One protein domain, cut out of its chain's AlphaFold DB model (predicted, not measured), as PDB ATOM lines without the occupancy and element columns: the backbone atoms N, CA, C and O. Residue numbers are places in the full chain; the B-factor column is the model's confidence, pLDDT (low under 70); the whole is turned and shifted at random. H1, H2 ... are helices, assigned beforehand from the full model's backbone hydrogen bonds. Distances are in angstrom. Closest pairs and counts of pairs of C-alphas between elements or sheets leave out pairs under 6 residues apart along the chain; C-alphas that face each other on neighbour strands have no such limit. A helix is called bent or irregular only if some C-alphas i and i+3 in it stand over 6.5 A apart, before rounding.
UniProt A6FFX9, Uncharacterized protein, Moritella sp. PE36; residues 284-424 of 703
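This is residues 284 to 424 of the 703 residues of an uncharacterized protein of Moritella sp. PE36 (UniProt A6FFX9). One long, kinked helix, H4, forms the backbone of the shape, and the helical hairpin of H6 and H7 crosses it, with H7 on H4 and H6 on the far side of H7. H3 folds back onto residues 326 to 337 of H4, short H2 packs on residues 337 to 341 of H4, H5 packs on its last residues, 345 to 349, and tiny H1 lies off at the edge. The printed part has 141 residues with seven named helices, H1 to H7 in chain order, and no named strand: an all helix domain. It is compact, with a radius of gyration of the C-alphas of 16.0 A, but elongated in outline, spanning 55 by 35 by 24 A.

The hub is H4, residues 320 to 349, with a kink of 50 degrees near residue 342. H3, residues 303 to 313, touches H4 at residues 326 to 337 alone, closest at the C-alphas of Ser 308 and Ala 330, 4.5 A, at a steep tilt of 50 degrees, opposite ways. H2, residues 297 to 300, touches H4, with C-alphas of Ala 299 and Trp 341 closest at 5.5 A. H5, residues 365 to 371, touches H4 through its residues 345 to 349 alone, closest at the C-alphas of Arg 349 and Val 370, 5.0 A. H7, residues 405 to 424, touches H4 at a steep tilt of 56 degrees, the same way, with C-alphas of Arg 335 and Gln 414 closest at 6.0 A. H6, residues 374 to 394, has a kink of 55 degrees near residue 381 and is apart from H4. H6 and H7 form a hairpin at a shallow tilt of 33 degrees, only just short of steep, with C-alphas of Ile 374 and Ala 423 closest at 5.5 A. H5 and H6 form another hairpin, at 29 degrees, with C-alphas of Ile 365 and Pro 383 closest at 7.0 A. H1, residues 284 to 288, touches no helix. Every O i to N i+4 pair is within hydrogen-bond range in H1, H3 and H5; the counts are 24 of 26 in H4, 11 of 17 in H6 and 14 of 16 in H7, and H2 is too short for such a pair.

H4 is 41.9 A long, from C-alpha 320 at (39.582, 3.100, 4.724) to C-alpha 349 at (15.804, -25.280, -14.853). H6 and H7 are each 29.4 A long, H3 15.4 A and H5 10.1 A; H7 ends at C-alpha 424, at (32.507, -24.577, -10.823). H4, H6 and H7 are irregular: C-alphas 341 and 344 are 7.5 A apart, 379 and 382 7.4 A, and 406 and 409 7.1 A.

The two C-alphas farthest apart are those of Thr 319 and Glu 358, 55.0 A. The printed part has no cut, and its one long link is H4 to H5, residues 350 to 364. Mean pLDDT of the printed part is 76.1; 33 residues are under 70, among them 284 to 293 and 350 to 363.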
ATOM      1  N   LEU A 284       5.439 -19.298 -11.149       51.59
ATOM      2  CA  LEU A 284       4.781 -19.281 -12.450       51.59
ATOM      3  C   LEU A 284       3.264 -19.022 -12.415       51.59
ATOM      4  O   LEU A 284       2.758 -18.338 -13.298       51.59
ATOM      5  N   GLN A 285       2.515 -19.480 -11.403       51.81
ATOM      6  CA  GLN A 285       1.091 -19.110 -11.267       51.81
ATOM      7  C   GLN A 285       0.914 -17.632 -10.904       51.81
ATOM      8  O   GLN A 285      -0.096 -17.025 -11.248       51.81
ATOM      9  N   THR A 286       1.902 -17.048 -10.224       50.53
ATOM     10  CA  THR A 286       1.908 -15.615  -9.906       50.53
ATOM     11  C   THR A 286       2.304 -14.795 -11.136       50.53
ATOM     12  O   THR A 286       1.667 -13.778 -11.387       50.53
ATOM     13  N   ILE A 287       3.261 -15.275 -11.947       54.97
ATOM     14  CA  ILE A 287       3.606 -14.676 -13.250       54.97
ATOM     15  C   ILE A 287       2.403 -14.688 -14.195       54.97
ATOM     16  O   ILE A 287       2.108 -13.651 -14.774       54.97
ATOM     17  N   LYS A 288       1.666 -15.811 -14.299       53.00
ATOM     18  CA  LYS A 288       0.458 -15.922 -15.148       53.00
ATOM     19  C   LYS A 288      -0.563 -14.805 -14.901       53.00
ATOM     20  O   LYS A 288      -1.279 -14.430 -15.819       53.00
ATOM     21  N   ASN A 289      -0.612 -14.270 -13.680       46.59
ATOM     22  CA  ASN A 289      -1.564 -13.238 -13.270       46.59
ATOM     23  C   ASN A 289      -0.949 -11.828 -13.206       46.59
ATOM     24  O   ASN A 289      -1.597 -10.908 -12.707       46.59
ATOM     25  N   SER A 290       0.302 -11.640 -13.636       48.72
ATOM     26  CA  SER A 290       1.043 -10.402 -13.404       48.72
ATOM     27  C   SER A 290       1.812  -9.939 -14.647       48.72
ATOM     28  O   SER A 290       2.541 -10.715 -15.252       48.72
ATOM     29  N   ASN A 291       1.744  -8.645 -14.969       48.41
ATOM     30  CA  ASN A 291       2.497  -8.025 -16.074       48.41
ATOM     31  C   ASN A 291       4.020  -7.903 -15.809       48.41
ATOM     32  O   ASN A 291       4.697  -7.121 -16.468       48.41
ATOM     33  N   TYR A 292       4.572  -8.608 -14.813       50.06
ATOM     34  CA  TYR A 292       5.907  -8.346 -14.254       50.06
ATOM     35  C   TYR A 292       7.029  -9.279 -14.763       50.06
ATOM     36  O   TYR A 292       8.129  -9.262 -14.214       50.06
ATOM     37  N   GLY A 293       6.799 -10.049 -15.832       63.84
ATOM     38  CA  GLY A 293       7.826 -10.883 -16.475       63.84
ATOM     39  C   GLY A 293       8.299 -12.087 -15.641       63.84
ATOM     40  O   GLY A 293       7.746 -12.398 -14.588       63.84
ATOM     41  N   TYR A 294       9.330 -12.789 -16.129       70.88
ATOM     42  CA  TYR A 294       9.829 -14.045 -15.540       70.88
ATOM     43  C   TYR A 294      10.797 -13.871 -14.356       70.88
ATOM     44  O   TYR A 294      11.184 -14.845 -13.708       70.88
ATOM     45  N   PHE A 295      11.202 -12.637 -14.055       76.00
ATOM     46  CA  PHE A 295      12.149 -12.329 -12.988       76.00
ATOM     47  C   PHE A 295      11.445 -11.864 -11.711       76.00
ATOM     48  O   PHE A 295      10.402 -11.214 -11.734       76.00
ATOM     49  N   ASN A 296      12.044 -12.126 -10.549       76.19
ATOM     50  CA  ASN A 296      11.476 -11.696  -9.272       76.19
ATOM     51  C   ASN A 296      11.852 -10.237  -8.942       76.19
ATOM     52  O   ASN A 296      12.784  -9.980  -8.175       76.19
ATOM     53  N   ILE A 297      11.099  -9.277  -9.486       78.06
ATOM     54  CA  ILE A 297      11.321  -7.828  -9.290       78.06
ATOM     55  C   ILE A 297      11.250  -7.426  -7.806       78.06
ATOM     56  O   ILE A 297      11.989  -6.549  -7.354       78.06
ATOM     57  N   ASN A 298      10.434  -8.113  -6.998       77.25
ATOM     58  CA  ASN A 298      10.317  -7.830  -5.565       77.25
ATOM     59  C   ASN A 298      11.638  -8.030  -4.804       77.25
ATOM     60  O   ASN A 298      11.852  -7.371  -3.788       77.25
ATOM     61  N   ALA A 299      12.542  -8.892  -5.290       77.50
ATOM     62  CA  ALA A 299      13.875  -9.046  -4.702       77.50
ATOM     63  C   ALA A 299      14.735  -7.782  -4.856       77.50
ATOM     64  O   ALA A 299      15.534  -7.473  -3.973       77.50
ATOM     65  N   LEU A 300      14.548  -7.038  -5.951       82.31
ATOM     66  CA  LEU A 300      15.245  -5.778  -6.212       82.31
ATOM     67  C   LEU A 300      14.634  -4.616  -5.415       82.31
ATOM     68  O   LEU A 300      15.310  -3.633  -5.133       82.31
ATOM     69  N   ALA A 301      13.369  -4.723  -5.002       78.31
ATOM     70  CA  ALA A 301      12.690  -3.714  -4.187       78.31
ATOM     71  C   ALA A 301      13.015  -3.796  -2.676       78.31
ATOM     72  O   ALA A 301      12.453  -3.028  -1.887       78.31
ATOM     73  N   ASP A 302      13.900  -4.709  -2.259       82.12
ATOM     74  CA  ASP A 302      14.316  -4.864  -0.864       82.12
ATOM     75  C   ASP A 302      15.040  -3.603  -0.349       82.12
ATOM     76  O   ASP A 302      15.936  -3.050  -0.992       82.12
ATOM     77  N   LYS A 303      14.682  -3.146   0.857       83.81
ATOM     78  CA  LYS A 303      15.295  -1.964   1.484       83.81
ATOM     79  C   LYS A 303      16.791  -2.161   1.707       83.81
ATOM     80  O   LYS A 303      17.554  -1.205   1.585       83.81
ATOM     81  N   ASP A 304      17.209  -3.381   2.032       81.81
ATOM     82  CA  ASP A 304      18.621  -3.683   2.260       81.81
ATOM     83  C   ASP A 304      19.420  -3.718   0.954       81.81
ATOM     84  O   ASP A 304      20.600  -3.359   0.950       81.81
ATOM     85  N   PHE A 305      18.783  -4.087  -0.163       86.38
ATOM     86  CA  PHE A 305      19.387  -3.993  -1.490       86.38
ATOM     87  C   PHE A 305      19.658  -2.535  -1.857       86.38
ATOM     88  O   PHE A 305      20.793  -2.187  -2.170       86.38
ATOM     89  N   ILE A 306      18.652  -1.667  -1.703       87.31
ATOM     90  CA  ILE A 306      18.770  -0.224  -1.968       87.31
ATOM     91  C   ILE A 306      19.882   0.395  -1.113       87.31
ATOM     92  O   ILE A 306      20.770   1.061  -1.639       87.31
ATOM     93  N   LYS A 307      19.907   0.102   0.194       87.25
ATOM     94  CA  LYS A 307      20.992   0.551   1.084       87.25
ATOM     95  C   LYS A 307      22.365   0.052   0.635       87.25
ATOM     96  O   LYS A 307      23.351   0.770   0.763       87.25
ATOM     97  N   SER A 308      22.449  -1.179   0.135       87.12
ATOM     98  CA  SER A 308      23.712  -1.751  -0.339       87.12
ATOM     99  C   SER A 308      24.191  -1.074  -1.624       87.12
ATOM    100  O   SER A 308      25.383  -0.800  -1.741       87.12
ATOM    101  N   LEU A 309      23.283  -0.737  -2.547       88.62
ATOM    102  CA  LEU A 309      23.597   0.080  -3.725       88.62
ATOM    103  C   LEU A 309      24.111   1.465  -3.312       88.62
ATOM    104  O   LEU A 309      25.167   1.893  -3.778       88.62
ATOM    105  N   ASP A 310      23.434   2.110  -2.359       87.62
ATOM    106  CA  ASP A 310      23.859   3.382  -1.772       87.62
ATOM    107  C   ASP A 310      25.267   3.303  -1.162       87.62
ATOM    108  O   ASP A 310      26.070   4.205  -1.375       87.62
ATOM    109  N   ILE A 311      25.603   2.232  -0.431       85.69
ATOM    110  CA  ILE A 311      26.939   2.023   0.169       85.69
ATOM    111  C   ILE A 311      28.022   1.835  -0.901       85.69
ATOM    112  O   ILE A 311      29.172   2.229  -0.698       85.69
ATOM    113  N   VAL A 312      27.691   1.214  -2.035       85.94
ATOM    114  CA  VAL A 312      28.639   1.045  -3.146       85.94
ATOM    115  C   VAL A 312      28.856   2.371  -3.885       85.94
ATOM    116  O   VAL A 312      29.992   2.660  -4.265       85.94
ATOM    117  N   MET A 313      27.811   3.191  -4.032       84.25
ATOM    118  CA  MET A 313      27.882   4.521  -4.652       84.25
ATOM    119  C   MET A 313      28.570   5.555  -3.754       84.25
ATOM    120  O   MET A 313      29.515   6.231  -4.163       84.25
ATOM    121  N   LYS A 314      28.095   5.689  -2.516       78.44
ATOM    122  CA  LYS A 314      28.563   6.652  -1.520       78.44
ATOM    123  C   LYS A 314      29.652   5.965  -0.707       78.44
ATOM    124  O   LYS A 314      29.377   4.992  -0.014       78.44
ATOM    125  N   ARG A 315      30.894   6.462  -0.761       68.44
ATOM    126  CA  ARG A 315      32.050   5.935   0.003       68.44
ATOM    127  C   ARG A 315      31.846   6.096   1.524       68.44
ATOM    128  O   ARG A 315      32.459   6.950   2.159       68.44
ATOM    129  N   THR A 316      30.968   5.287   2.104       64.94
ATOM    130  CA  THR A 316      30.486   5.383   3.486       64.94
ATOM    131  C   THR A 316      31.469   4.743   4.467       64.94
ATOM    132  O   THR A 316      31.998   3.657   4.235       64.94
ATOM    133  N   GLY A 317      31.740   5.444   5.572       63.16
ATOM    134  CA  GLY A 317      32.701   5.045   6.605       63.16
ATOM    135  C   GLY A 317      33.808   6.082   6.805       63.16
ATOM    136  O   GLY A 317      34.272   6.712   5.854       63.16
ATOM    137  N   THR A 318      34.235   6.260   8.054       70.06
ATOM    138  CA  THR A 318      35.245   7.257   8.451       70.06
ATOM    139  C   THR A 318      36.665   6.837   8.069       70.06
ATOM    140  O   THR A 318      37.454   7.668   7.634       70.06
ATOM    141  N   THR A 319      36.982   5.539   8.145       76.38
ATOM    142  CA  THR A 319      38.312   4.990   7.826       76.38
ATOM    143  C   THR A 319      38.298   4.093   6.587       76.38
ATOM    144  O   THR A 319      37.292   3.458   6.264       76.38
ATOM    145  N   ASN A 320      39.442   3.966   5.905       76.38
ATOM    146  CA  ASN A 320      39.582   3.100   4.724       76.38
ATOM    147  C   ASN A 320      39.312   1.615   5.028       76.38
ATOM    148  O   ASN A 320      38.719   0.917   4.204       76.38
ATOM    149  N   LYS A 321      39.681   1.132   6.224       75.81
ATOM    150  CA  LYS A 321      39.398  -0.243   6.670       75.81
ATOM    151  C   LYS A 321      37.894  -0.476   6.845       75.81
ATOM    152  O   LYS A 321      37.370  -1.481   6.362       75.81
ATOM    153  N   LEU A 322      37.190   0.473   7.468       72.19
ATOM    154  CA  LEU A 322      35.739   0.402   7.648       72.19
ATOM    155  C   LEU A 322      34.998   0.490   6.306       72.19
ATOM    156  O   LEU A 322      34.121  -0.330   6.050       72.19
ATOM    157  N   ARG A 323      35.414   1.401   5.412       77.44
ATOM    158  CA  ARG A 323      34.880   1.524   4.042       77.44
ATOM    159  C   ARG A 323      34.984   0.213   3.264       77.44
ATOM    160  O   ARG A 323      34.013  -0.215   2.648       77.44
ATOM    161  N   ARG A 324      36.141  -0.460   3.318       81.19
ATOM    162  CA  ARG A 324      36.337  -1.770   2.671       81.19
ATOM    163  C   ARG A 324      35.397  -2.827   3.250       81.19
ATOM    164  O   ARG A 324      34.738  -3.522   2.486       81.19
ATOM    165  N   LYS A 325      35.286  -2.913   4.580       77.50
ATOM    166  CA  LYS A 325      34.403  -3.880   5.251       77.50
ATOM    167  C   LYS A 325      32.929  -3.661   4.882       77.50
ATOM    168  O   LYS A 325      32.241  -4.623   4.551       77.50
ATOM    169  N   LEU A 326      32.471  -2.406   4.880       78.88
ATOM    170  CA  LEU A 326      31.110  -2.034   4.479       78.88
ATOM    171  C   LEU A 326      30.844  -2.354   3.005       78.88
ATOM    172  O   LEU A 326      29.825  -2.966   2.697       78.88
ATOM    173  N   LYS A 327      31.783  -2.032   2.105       84.19
ATOM    174  CA  LYS A 327      31.662  -2.348   0.675       84.19
ATOM    175  C   LYS A 327      31.592  -3.855   0.419       84.19
ATOM    176  O   LYS A 327      30.755  -4.294  -0.362       84.19
ATOM    177  N   VAL A 328      32.422  -4.657   1.088       82.56
ATOM    178  CA  VAL A 328      32.380  -6.128   0.975       82.56
ATOM    179  C   VAL A 328      31.046  -6.679   1.485       82.56
ATOM    180  O   VAL A 328      30.434  -7.513   0.818       82.56
ATOM    181  N   GLY A 329      30.555  -6.179   2.623       78.62
ATOM    182  CA  GLY A 329      29.236  -6.541   3.148       78.62
ATOM    183  C   GLY A 329      28.098  -6.191   2.182       78.62
ATOM    184  O   GLY A 329      27.233  -7.030   1.928       78.62
ATOM    185  N   ALA A 330      28.139  -4.994   1.591       84.00
ATOM    186  CA  ALA A 330      27.166  -4.533   0.605       84.00
ATOM    187  C   ALA A 330      27.192  -5.376  -0.679       84.00
ATOM    188  O   ALA A 330      26.138  -5.794  -1.148       84.00
ATOM    189  N   LEU A 331      28.373  -5.709  -1.214       85.88
ATOM    190  CA  LEU A 331      28.495  -6.586  -2.386       85.88
ATOM    191  C   LEU A 331      27.956  -7.994  -2.114       85.88
ATOM    192  O   LEU A 331      27.273  -8.561  -2.966       85.88
ATOM    193  N   ARG A 332      28.194  -8.544  -0.914       81.19
ATOM    194  CA  ARG A 332      27.604  -9.826  -0.505       81.19
ATOM    195  C   ARG A 332      26.078  -9.749  -0.490       81.19
ATOM    196  O   ARG A 332      25.421 -10.662  -0.976       81.19
ATOM    197  N   LYS A 333      25.511  -8.653   0.023       82.19
ATOM    198  CA  LYS A 333      24.058  -8.459   0.059       82.19
ATOM    199  C   LYS A 333      23.457  -8.259  -1.337       82.19
ATOM    200  O   LYS A 333      22.440  -8.872  -1.638       82.19
ATOM    201  N   ILE A 334      24.115  -7.483  -2.203       87.44
ATOM    202  CA  ILE A 334      23.746  -7.328  -3.620       87.44
ATOM    203  C   ILE A 334      23.683  -8.693  -4.298       87.44
ATOM    204  O   ILE A 334      22.694  -9.005  -4.951       87.44
ATOM    205  N   ARG A 335      24.695  -9.537  -4.084       85.31
ATOM    206  CA  ARG A 335      24.723 -10.897  -4.619       85.31
ATOM    207  C   ARG A 335      23.541 -11.737  -4.133       85.31
ATOM    208  O   ARG A 335      22.874 -12.343  -4.960       85.31
ATOM    209  N   GLU A 336      23.237 -11.737  -2.831       78.94
ATOM    210  CA  GLU A 336      22.052 -12.433  -2.296       78.94
ATOM    211  C   GLU A 336      20.755 -11.982  -2.996       78.94
ATOM    212  O   GLU A 336      19.888 -12.805  -3.295       78.94
ATOM    213  N   CYS A 337      20.609 -10.684  -3.271       84.12
ATOM    214  CA  CYS A 337      19.436 -10.132  -3.951       84.12
ATOM    215  C   CYS A 337      19.382 -10.508  -5.437       84.12
ATOM    216  O   CYS A 337      18.318 -10.901  -5.911       84.12
ATOM    217  N   LEU A 338      20.512 -10.460  -6.152       86.38
ATOM    218  CA  LEU A 338      20.596 -10.867  -7.559       86.38
ATOM    219  C   LEU A 338      20.261 -12.346  -7.747       86.38
ATOM    220  O   LEU A 338      19.563 -12.708  -8.690       86.38
ATOM    221  N   VAL A 339      20.673 -13.203  -6.813       78.38
ATOM    222  CA  VAL A 339      20.310 -14.618  -6.915       78.38
ATOM    223  C   VAL A 339      18.820 -14.804  -6.642       78.38
ATOM    224  O   VAL A 339      18.153 -15.524  -7.371       78.38
ATOM    225  N   ASN A 340      18.248 -14.084  -5.671       77.25
ATOM    226  CA  ASN A 340      16.798 -14.078  -5.445       77.25
ATOM    227  C   ASN A 340      15.975 -13.526  -6.623       77.25
ATOM    228  O   ASN A 340      14.772 -13.814  -6.681       77.25
ATOM    229  N   TRP A 341      16.590 -12.713  -7.486       84.44
ATOM    230  CA  TRP A 341      16.000 -12.129  -8.693       84.44
ATOM    231  C   TRP A 341      15.900 -13.158  -9.832       84.44
ATOM    232  O   TRP A 341      14.827 -13.282 -10.419       84.44
ATOM    233  N   ILE A 342      16.958 -13.944 -10.070       80.06
ATOM    234  CA  ILE A 342      17.015 -14.981 -11.128       80.06
ATOM    235  C   ILE A 342      16.452 -16.324 -10.668       80.06
ATOM    236  O   ILE A 342      16.068 -17.146 -11.493       80.06
ATOM    237  N   LEU A 343      16.371 -16.545  -9.356       72.88
ATOM    238  CA  LEU A 343      15.979 -17.821  -8.770       72.88
ATOM    239  C   LEU A 343      14.812 -18.536  -9.459       72.88
ATOM    240  O   LEU A 343      14.941 -19.732  -9.671       72.88
ATOM    241  N   PRO A 344      13.696 -17.879  -9.806       73.38
ATOM    242  CA  PRO A 344      12.577 -18.628 -10.352       73.38
ATOM    243  C   PRO A 344      12.886 -19.314 -11.683       73.38
ATOM    244  O   PRO A 344      12.336 -20.362 -11.983       73.38
ATOM    245  N   ILE A 345      13.809 -18.742 -12.453       75.88
ATOM    246  CA  ILE A 345      14.333 -19.338 -13.679       75.88
ATOM    247  C   ILE A 345      15.170 -20.579 -13.339       75.88
ATOM    248  O   ILE A 345      15.084 -21.598 -14.017       75.88
ATOM    249  N   MET A 346      15.936 -20.514 -12.247       72.50
ATOM    250  CA  MET A 346      16.724 -21.644 -11.742       72.50
ATOM    251  C   MET A 346      15.835 -22.766 -11.191       72.50
ATOM    252  O   MET A 346      16.122 -23.927 -11.447       72.50
ATOM    253  N   ASP A 347      14.735 -22.439 -10.504       69.25
ATOM    254  CA  ASP A 347      13.769 -23.431 -10.009       69.25
ATOM    255  C   ASP A 347      13.139 -24.228 -11.175       69.25
ATOM    256  O   ASP A 347      12.948 -25.439 -11.070       69.25
ATOM    257  N   ILE A 348      12.872 -23.567 -12.310       69.62
ATOM    258  CA  ILE A 348      12.358 -24.200 -13.538       69.62
ATOM    259  C   ILE A 348      13.428 -25.074 -14.188       69.62
ATOM    260  O   ILE A 348      13.163 -26.227 -14.520       69.62
ATOM    261  N   ARG A 349      14.650 -24.548 -14.320       73.31
ATOM    262  CA  ARG A 349      15.804 -25.280 -14.853       73.31
ATOM    263  C   ARG A 349      16.105 -26.552 -14.053       73.31
ATOM    264  O   ARG A 349      16.446 -27.575 -14.635       73.31
ATOM    265  N   ASP A 350      15.960 -26.499 -12.731       65.88
ATOM    266  CA  ASP A 350      16.196 -27.637 -11.837       65.88
ATOM    267  C   ASP A 350      15.004 -28.621 -11.779       65.88
ATOM    268  O   ASP A 350      15.083 -29.638 -11.083       65.88
ATOM    269  N   GLY A 351      13.910 -28.349 -12.506       63.47
ATOM    270  CA  GLY A 351      12.724 -29.209 -12.587       63.47
ATOM    271  C   GLY A 351      11.838 -29.193 -11.338       63.47
ATOM    272  O   GLY A 351      11.126 -30.161 -11.083       63.47
ATOM    273  N   LEU A 352      11.889 -28.128 -10.529       54.91
ATOM    274  CA  LEU A 352      11.131 -28.019  -9.272       54.91
ATOM    275  C   LEU A 352       9.675 -27.559  -9.463       54.91
ATOM    276  O   LEU A 352       8.868 -27.734  -8.549       54.91
ATOM    277  N   ASP A 353       9.336 -27.009 -10.632       53.84
ATOM    278  CA  ASP A 353       7.974 -26.647 -11.039       53.84
ATOM    279  C   ASP A 353       7.572 -27.440 -12.303       53.84
ATOM    280  O   ASP A 353       8.103 -27.221 -13.390       53.84
ATOM    281  N   GLU A 354       6.598 -28.350 -12.175       51.12
ATOM    282  CA  GLU A 354       5.975 -29.064 -13.301       51.12
ATOM    283  C   GLU A 354       4.969 -28.147 -14.015       51.12
ATOM    284  O   GLU A 354       3.775 -28.121 -13.702       51.12
ATOM    285  N   LEU A 355       5.441 -27.343 -14.962       49.56
ATOM    286  CA  LEU A 355       4.586 -26.669 -15.937       49.56
ATOM    287  C   LEU A 355       5.141 -26.929 -17.332       49.56
ATOM    288  O   LEU A 355       6.347 -26.848 -17.549       49.56
ATOM    289  N   SER A 356       4.249 -27.246 -18.271       48.56
ATOM    290  CA  SER A 356       4.601 -27.389 -19.675       48.56
ATOM    291  C   SER A 356       5.217 -26.077 -20.180       48.56
ATOM    292  O   SER A 356       4.613 -25.008 -20.072       48.56
ATOM    293  N   LEU A 357       6.440 -26.159 -20.713       55.44
ATOM    294  CA  LEU A 357       7.232 -25.057 -21.291       55.44
ATOM    295  C   LEU A 357       6.590 -24.452 -22.567       55.44
ATOM    296  O   LEU A 357       7.230 -23.702 -23.293       55.44
ATOM    297  N   GLU A 358       5.316 -24.753 -22.837       52.66
ATOM    298  CA  GLU A 358       4.569 -24.466 -24.073       52.66
ATOM    299  C   GLU A 358       4.336 -22.969 -24.351       52.66
ATOM    300  O   GLU A 358       3.826 -22.621 -25.410       52.66
ATOM    301  N   TYR A 359       4.713 -22.071 -23.432       53.22
ATOM    302  CA  TYR A 359       4.453 -20.624 -23.521       53.22
ATOM    303  C   TYR A 359       5.715 -19.750 -23.464       53.22
ATOM    304  O   TYR A 359       5.617 -18.541 -23.249       53.22
ATOM    305  N   ILE A 360       6.904 -20.335 -23.613       60.59
ATOM    306  CA  ILE A 360       8.150 -19.564 -23.628       60.59
ATOM    307  C   ILE A 360       8.366 -18.995 -25.027       60.59
ATOM    308  O   ILE A 360       8.374 -19.743 -26.001       60.59
ATOM    309  N   GLU A 361       8.572 -17.679 -25.125       62.41
ATOM    310  CA  GLU A 361       9.018 -17.058 -26.373       62.41
ATOM    311  C   GLU A 361      10.415 -17.599 -26.737       62.41
ATOM    312  O   GLU A 361      11.371 -17.362 -25.975       62.41
ATOM    313  N   PRO A 362      10.547 -18.321 -27.869       58.94
ATOM    314  CA  PRO A 362      11.819 -18.891 -28.294       58.94
ATOM    315  C   PRO A 362      12.849 -17.779 -28.506       58.94
ATOM    316  O   PRO A 362      12.555 -16.772 -29.152       58.94
ATOM    317  N   GLY A 363      14.061 -17.945 -27.972       63.50
ATOM    318  CA  GLY A 363      15.149 -16.969 -28.130       63.50
ATOM    319  C   GLY A 363      15.148 -15.804 -27.131       63.50
ATOM    320  O   GLY A 363      16.003 -14.922 -27.218       63.50
ATOM    321  N   SER A 364      14.241 -15.792 -26.153       75.31
ATOM    322  CA  SER A 364      14.315 -14.858 -25.023       75.31
ATOM    323  C   SER A 364      15.509 -15.167 -24.097       75.31
ATOM    324  O   SER A 364      15.996 -16.295 -24.025       75.31
ATOM    325  N   ILE A 365      15.977 -14.180 -23.317       75.31
ATOM    326  CA  ILE A 365      17.033 -14.397 -22.295       75.31
ATOM    327  C   ILE A 365      16.604 -15.479 -21.289       75.31
ATOM    328  O   ILE A 365      17.433 -16.229 -20.777       75.31
ATOM    329  N   PHE A 366      15.301 -15.561 -21.017       74.06
ATOM    330  CA  PHE A 366      14.710 -16.585 -20.167       74.06
ATOM    331  C   PHE A 366      14.880 -17.988 -20.764       74.06
ATOM    332  O   PHE A 366      15.388 -18.872 -20.078       74.06
ATOM    333  N   ASP A 367      14.528 -18.167 -22.039       73.69
ATOM    334  CA  ASP A 367      14.701 -19.424 -22.779       73.69
ATOM    335  C   ASP A 367      16.166 -19.891 -22.760       73.69
ATOM    336  O   ASP A 367      16.474 -21.027 -22.394       73.69
ATOM    337  N   ALA A 368      17.095 -18.964 -23.015       78.12
ATOM    338  CA  ALA A 368      18.526 -19.245 -22.963       78.12
ATOM    339  C   ALA A 368      19.006 -19.660 -21.556       78.12
ATOM    340  O   ALA A 368      19.805 -20.583 -21.423       78.12
ATOM    341  N   LEU A 369      18.513 -19.023 -20.485       77.25
ATOM    342  CA  LEU A 369      18.874 -19.380 -19.104       77.25
ATOM    343  C   LEU A 369      18.343 -20.750 -18.671       77.25
ATOM    344  O   LEU A 369      18.971 -21.403 -17.834       77.25
ATOM    345  N   VAL A 370      17.195 -21.181 -19.194       74.50
ATOM    346  CA  VAL A 370      16.612 -22.488 -18.868       74.50
ATOM    347  C   VAL A 370      17.323 -23.598 -19.641       74.50
ATOM    348  O   VAL A 370      17.704 -24.598 -19.036       74.50
ATOM    349  N   ASN A 371      17.567 -23.397 -20.939       75.69
ATOM    350  CA  ASN A 371      17.962 -24.475 -21.848       75.69
ATOM    351  C   ASN A 371      19.477 -24.617 -22.089       75.69
ATOM    352  O   ASN A 371      19.923 -25.711 -22.430       75.69
ATOM    353  N   LEU A 372      20.294 -23.570 -21.901       79.25
ATOM    354  CA  LEU A 372      21.747 -23.676 -22.134       79.25
ATOM    355  C   LEU A 372      22.431 -24.609 -21.125       79.25
ATOM    356  O   LEU A 372      22.044 -24.604 -19.960       79.25
ATOM    357  N   PRO A 373      23.492 -25.347 -21.487       71.69
ATOM    358  CA  PRO A 373      24.291 -26.112 -20.527       71.69
ATOM    359  C   PRO A 373      24.992 -25.194 -19.508       71.69
ATOM    360  O   PRO A 373      25.210 -24.007 -19.756       71.69
ATOM    361  N   ILE A 374      25.312 -25.731 -18.323       70.44
ATOM    362  CA  ILE A 374      25.846 -24.944 -17.190       70.44
ATOM    363  C   ILE A 374      27.162 -24.242 -17.571       70.44
ATOM    364  O   ILE A 374      27.378 -23.089 -17.199       70.44
ATOM    365  N   ASP A 375      27.993 -24.904 -18.375       69.69
ATOM    366  CA  ASP A 375      29.313 -24.418 -18.792       69.69
ATOM    367  C   ASP A 375      29.236 -23.181 -19.703       69.69
ATOM    368  O   ASP A 375      30.139 -22.341 -19.722       69.69
ATOM    369  N   GLU A 376      28.112 -23.006 -20.402       78.00
ATOM    370  CA  GLU A 376      27.890 -21.913 -21.352       78.00
ATOM    371  C   GLU A 376      27.141 -20.721 -20.740       78.00
ATOM    372  O   GLU A 376      27.028 -19.669 -21.374       78.00
ATOM    373  N   LEU A 377      26.689 -20.816 -19.483       77.38
ATOM    374  CA  LEU A 377      25.923 -19.757 -18.807       77.38
ATOM    375  C   LEU A 377      26.668 -18.416 -18.735       77.38
ATOM    376  O   LEU A 377      26.043 -17.354 -18.729       77.38
ATOM    377  N   ASN A 378      28.004 -18.430 -18.723       80.19
ATOM    378  CA  ASN A 378      28.815 -17.210 -18.716       80.19
ATOM    379  C   ASN A 378      28.638 -16.354 -19.985       80.19
ATOM    380  O   ASN A 378      28.869 -15.143 -19.935       80.19
ATOM    381  N   SER A 379      28.186 -16.933 -21.103       82.38
ATOM    382  CA  SER A 379      27.867 -16.183 -22.327       82.38
ATOM    383  C   SER A 379      26.720 -15.177 -22.121       82.38
ATOM    384  O   SER A 379      26.684 -14.126 -22.765       82.38
ATOM    385  N   LEU A 380      25.839 -15.425 -21.144       83.06
ATOM    386  CA  LEU A 380      24.656 -14.611 -20.866       83.06
ATOM    387  C   LEU A 380      24.908 -13.394 -19.960       83.06
ATOM    388  O   LEU A 380      23.975 -12.650 -19.667       83.06
ATOM    389  N   ILE A 381      26.144 -13.127 -19.523       85.44
ATOM    390  CA  ILE A 381      26.438 -12.021 -18.586       85.44
ATOM    391  C   ILE A 381      25.986 -10.663 -19.137       85.44
ATOM    392  O   ILE A 381      25.381  -9.867 -18.418       85.44
ATOM    393  N   THR A 382      26.315 -10.374 -20.395       85.75
ATOM    394  CA  THR A 382      25.988  -9.094 -21.038       85.75
ATOM    395  C   THR A 382      24.474  -8.907 -21.211       85.75
ATOM    396  O   THR A 382      23.968  -7.894 -20.720       85.75
ATOM    397  N   PRO A 383      23.722  -9.854 -21.816       86.19
ATOM    398  CA  PRO A 383      22.270  -9.712 -21.929       86.19
ATOM    399  C   PRO A 383      21.578  -9.659 -20.559       86.19
ATOM    400  O   PRO A 383      20.706  -8.820 -20.350       86.19
ATOM    401  N   LEU A 384      22.022 -10.454 -19.583       85.69
ATOM    402  CA  LEU A 384      21.471 -10.446 -18.224       85.69
ATOM    403  C   LEU A 384      21.724  -9.123 -17.485       85.69
ATOM    404  O   LEU A 384      20.869  -8.650 -16.739       85.69
ATOM    405  N   SER A 385      22.892  -8.508 -17.689       87.31
ATOM    406  CA  SER A 385      23.206  -7.187 -17.138       87.31
ATOM    407  C   SER A 385      22.318  -6.098 -17.743       87.31
ATOM    408  O   SER A 385      21.906  -5.183 -17.028       87.31
ATOM    409  N   ASN A 386      22.013  -6.180 -19.039       87.88
ATOM    410  CA  ASN A 386      21.094  -5.245 -19.685       87.88
ATOM    411  C   ASN A 386      19.673  -5.423 -19.142       87.88
ATOM    412  O   ASN A 386      19.071  -4.440 -18.719       87.88
ATOM    413  N   GLU A 387      19.198  -6.665 -19.035       86.50
ATOM    414  CA  GLU A 387      17.880  -6.971 -18.474       86.50
ATOM    415  C   GLU A 387      17.745  -6.469 -17.030       86.50
ATOM    416  O   GLU A 387      16.771  -5.800 -16.692       86.50
ATOM    417  N   LEU A 388      18.760  -6.681 -16.185       87.12
ATOM    418  CA  LEU A 388      18.782  -6.133 -14.826       87.12
ATOM    419  C   LEU A 388      18.590  -4.609 -14.826       87.12
ATOM    420  O   LEU A 388      17.791  -4.092 -14.048       87.12
ATOM    421  N   ASN A 389      19.314  -3.879 -15.679       88.00
ATOM    422  CA  ASN A 389      19.222  -2.419 -15.730       88.00
ATOM    423  C   ASN A 389      17.869  -1.933 -16.262       88.00
ATOM    424  O   ASN A 389      17.329  -0.968 -15.712       88.00
ATOM    425  N   THR A 390      17.287  -2.623 -17.244       87.19
ATOM    426  CA  THR A 390      15.921  -2.371 -17.725       87.19
ATOM    427  C   THR A 390      14.908  -2.548 -16.590       87.19
ATOM    428  O   THR A 390      14.091  -1.665 -16.336       87.19
ATOM    429  N   GLN A 391      15.013  -3.627 -15.811       85.50
ATOM    430  CA  GLN A 391      14.133  -3.872 -14.660       85.50
ATOM    431  C   GLN A 391      14.301  -2.817 -13.552       85.50
ATOM    432  O   GLN A 391      13.320  -2.389 -12.935       85.50
ATOM    433  N   LEU A 392      15.529  -2.339 -13.312       85.94
ATOM    434  CA  LEU A 392      15.773  -1.213 -12.403       85.94
ATOM    435  C   LEU A 392      15.122   0.080 -12.922       85.94
ATOM    436  O   LEU A 392      14.554   0.820 -12.121       85.94
ATOM    437  N   GLN A 393      15.158   0.335 -14.236       87.44
ATOM    438  CA  GLN A 393      14.565   1.520 -14.869       87.44
ATOM    439  C   GLN A 393      13.040   1.553 -14.720       87.44
ATOM    440  O   GLN A 393      12.474   2.600 -14.405       87.44
ATOM    441  N   LEU A 394      12.383   0.405 -14.912       83.50
ATOM    442  CA  LEU A 394      10.925   0.271 -14.843       83.50
ATOM    443  C   LEU A 394      10.370   0.484 -13.424       83.50
ATOM    444  O   LEU A 394       9.210   0.859 -13.246       83.50
ATOM    445  N   SER A 395      11.187   0.279 -12.390       82.75
ATOM    446  CA  SER A 395      10.773   0.472 -11.002       82.75
ATOM    447  C   SER A 395      10.967   1.917 -10.544       82.75
ATOM    448  O   SER A 395      12.085   2.421 -10.444       82.75
ATOM    449  N   ARG A 396       9.874   2.570 -10.122       82.06
ATOM    450  CA  ARG A 396       9.880   3.967  -9.630       82.06
ATOM    451  C   ARG A 396      10.886   4.233  -8.501       82.06
ATOM    452  O   ARG A 396      11.346   5.358  -8.350       82.06
ATOM    453  N   LYS A 397      11.200   3.224  -7.679       82.50
ATOM    454  CA  LYS A 397      12.157   3.348  -6.560       82.50
ATOM    455  C   LYS A 397      13.606   3.080  -6.963       82.50
ATOM    456  O   LYS A 397      14.505   3.454  -6.216       82.50
ATOM    457  N   LEU A 398      13.822   2.387  -8.080       84.94
ATOM    458  CA  LEU A 398      15.133   1.884  -8.488       84.94
ATOM    459  C   LEU A 398      15.678   2.575  -9.740       84.94
ATOM    460  O   LEU A 398      16.862   2.422 -10.036       84.94
ATOM    461  N   SER A 399      14.859   3.379 -10.423       85.06
ATOM    462  CA  SER A 399      15.224   4.066 -11.663       85.06
ATOM    463  C   SER A 399      16.483   4.926 -11.529       85.06
ATOM    464  O   SER A 399      17.292   4.959 -12.448       85.06
ATOM    465  N   ALA A 400      16.716   5.529 -10.357       85.12
ATOM    466  CA  ALA A 400      17.922   6.309 -10.057       85.12
ATOM    467  C   ALA A 400      19.233   5.494 -10.064       85.12
ATOM    468  O   ALA A 400      20.314   6.071 -10.157       85.12
ATOM    469  N   TYR A 401      19.154   4.166  -9.943       86.81
ATOM    470  CA  TYR A 401      20.308   3.261  -9.950       86.81
ATOM    471  C   TYR A 401      20.531   2.591 -11.310       86.81
ATOM    472  O   TYR A 401      21.583   1.985 -11.522       86.81
ATOM    473  N   SER A 402      19.556   2.682 -12.219       86.69
ATOM    474  CA  SER A 402      19.647   2.100 -13.558       86.69
ATOM    475  C   SER A 402      20.753   2.782 -14.365       86.69
ATOM    476  O   SER A 402      20.873   4.007 -14.349       86.69
ATOM    477  N   PHE A 403      21.598   1.985 -15.024       86.81
ATOM    478  CA  PHE A 403      22.732   2.439 -15.838       86.81
ATOM    479  C   PHE A 403      23.714   3.392 -15.127       86.81
ATOM    480  O   PHE A 403      24.492   4.094 -15.772       86.81
ATOM    481  N   HIS A 404      23.739   3.402 -13.790       88.25
ATOM    482  CA  HIS A 404      24.629   4.285 -13.045       88.25
ATOM    483  C   HIS A 404      26.102   3.835 -13.193       88.25
ATOM    484  O   HIS A 404      26.429   2.692 -12.851       88.25
ATOM    485  N   PRO A 405      27.042   4.719 -13.589       86.44
ATOM    486  CA  PRO A 405      28.411   4.332 -13.957       86.44
ATOM    487  C   PRO A 405      29.185   3.653 -12.819       86.44
ATOM    488  O   PRO A 405      29.934   2.708 -13.042       86.44
ATOM    489  N   ALA A 406      28.955   4.075 -11.570       85.75
ATOM    490  CA  ALA A 406      29.595   3.463 -10.402       85.75
ATOM    491  C   ALA A 406      29.073   2.051 -10.054       85.75
ATOM    492  O   ALA A 406      29.700   1.367  -9.245       85.75
ATOM    493  N   LEU A 407      27.930   1.630 -10.608       87.38
ATOM    494  CA  LEU A 407      27.262   0.362 -10.286       87.38
ATOM    495  C   LEU A 407      27.350  -0.679 -11.406       87.38
ATOM    496  O   LEU A 407      27.293  -1.867 -11.096       87.38
ATOM    497  N   LEU A 408      27.551  -0.262 -12.660       87.44
ATOM    498  CA  LEU A 408      27.635  -1.161 -13.817       87.44
ATOM    499  C   LEU A 408      28.658  -2.287 -13.611       87.44
ATOM    500  O   LEU A 408      28.299  -3.463 -13.632       87.44
ATOM    501  N   GLU A 409      29.914  -1.933 -13.337       88.38
ATOM    502  CA  GLU A 409      30.985  -2.924 -13.195       88.38
ATOM    503  C   GLU A 409      30.841  -3.792 -11.929       88.38
ATOM    504  O   GLU A 409      30.965  -5.018 -12.028       88.38
ATOM    505  N   PRO A 410      30.503  -3.234 -10.743       87.88
ATOM    506  CA  PRO A 410      30.205  -4.050  -9.570       87.88
ATOM    507  C   PRO A 410      29.069  -5.055  -9.775       87.88
ATOM    508  O   PRO A 410      29.215  -6.207  -9.361       87.88
ATOM    509  N   LEU A 411      27.959  -4.650 -10.403       88.81
ATOM    510  CA  LEU A 411      26.813  -5.528 -10.656       88.81
ATOM    511  C   LEU A 411      27.172  -6.617 -11.668       88.81
ATOM    512  O   LEU A 411      26.947  -7.795 -11.389       88.81
ATOM    513  N   ARG A 412      27.817  -6.250 -12.782       88.56
ATOM    514  CA  ARG A 412      28.297  -7.203 -13.791       88.56
ATOM    515  C   ARG A 412      29.271  -8.218 -13.195       88.56
ATOM    516  O   ARG A 412      29.141  -9.413 -13.449       88.56
ATOM    517  N   SER A 413      30.187  -7.767 -12.340       87.00
ATOM    518  CA  SER A 413      31.117  -8.636 -11.614       87.00
ATOM    519  C   SER A 413      30.401  -9.610 -10.674       87.00
ATOM    520  O   SER A 413      30.800 -10.769 -10.583       87.00
ATOM    521  N   GLN A 414      29.338  -9.179  -9.979       88.25
ATOM    522  CA  GLN A 414      28.553 -10.085  -9.129       88.25
ATOM    523  C   GLN A 414      27.755 -11.108  -9.948       88.25
ATOM    524  O   GLN A 414      27.685 -12.264  -9.535       88.25
ATOM    525  N   LEU A 415      27.201 -10.717 -11.103       86.62
ATOM    526  CA  LEU A 415      26.524 -11.641 -12.023       86.62
ATOM    527  C   LEU A 415      27.501 -12.671 -12.598       86.62
ATOM    528  O   LEU A 415      27.220 -13.864 -12.545       86.62
ATOM    529  N   LYS A 416      28.676 -12.224 -13.067       86.25
ATOM    530  CA  LYS A 416      29.749 -13.108 -13.542       86.25
ATOM    531  C   LYS A 416      30.161 -14.103 -12.465       86.25
ATOM    532  O   LYS A 416      30.202 -15.296 -12.735       86.25
ATOM    533  N   TRP A 417      30.417 -13.621 -11.246       84.19
ATOM    534  CA  TRP A 417      30.764 -14.486 -10.119       84.19
ATOM    535  C   TRP A 417      29.693 -15.558  -9.904       84.19
ATOM    536  O   TRP A 417      30.017 -16.735  -9.858       84.19
ATOM    537  N   MET A 418      28.419 -15.167  -9.846       79.12
ATOM    538  CA  MET A 418      27.300 -16.085  -9.620       79.12
ATOM    539  C   MET A 418      27.161 -17.143 -10.726       79.12
ATOM    540  O   MET A 418      26.973 -18.309 -10.399       79.12
ATOM    541  N   LEU A 419      27.277 -16.768 -12.004       78.38
ATOM    542  CA  LEU A 419      27.178 -17.714 -13.125       78.38
ATOM    543  C   LEU A 419      28.386 -18.657 -13.182       78.38
ATOM    544  O   LEU A 419      28.210 -19.864 -13.293       78.38
ATOM    545  N   SER A 420      29.603 -18.131 -13.004       76.12
ATOM    546  CA  SER A 420      30.814 -18.959 -12.933       76.12
ATOM    547  C   SER A 420      30.783 -19.932 -11.754       76.12
ATOM    548  O   SER A 420      31.232 -21.064 -11.875       76.12
ATOM    549  N   TYR A 421      30.195 -19.514 -10.632       71.81
ATOM    550  CA  TYR A 421      30.062 -20.337  -9.441       71.81
ATOM    551  C   TYR A 421      29.115 -21.523  -9.668       71.81
ATOM    552  O   TYR A 421      29.447 -22.643  -9.297       71.81
ATOM    553  N   LEU A 422      27.981 -21.303 -10.347       66.31
ATOM    554  CA  LEU A 422      27.073 -22.388 -10.742       66.31
ATOM    555  C   LEU A 422      27.761 -23.437 -11.634       66.31
ATOM    556  O   LEU A 422      27.360 -24.594 -11.596       66.31
ATOM    557  N   ALA A 423      28.790 -23.038 -12.389       61.25
ATOM    558  CA  ALA A 423      29.575 -23.918 -13.255       61.25
ATOM    559  C   ALA A 423      30.771 -24.606 -12.576       61.25
ATOM    560  O   ALA A 423      31.293 -25.570 -13.121       61.25
ATOM    561  N   SER A 424      31.219 -24.147 -11.402       57.75
ATOM    562  CA  SER A 424      32.507 -24.577 -10.823       57.75
ATOM    563  C   SER A 424      32.410 -25.647  -9.722       57.75
ATOM    564  O   SER A 424      33.441 -26.123  -9.262       57.75
TER     565      SER A 424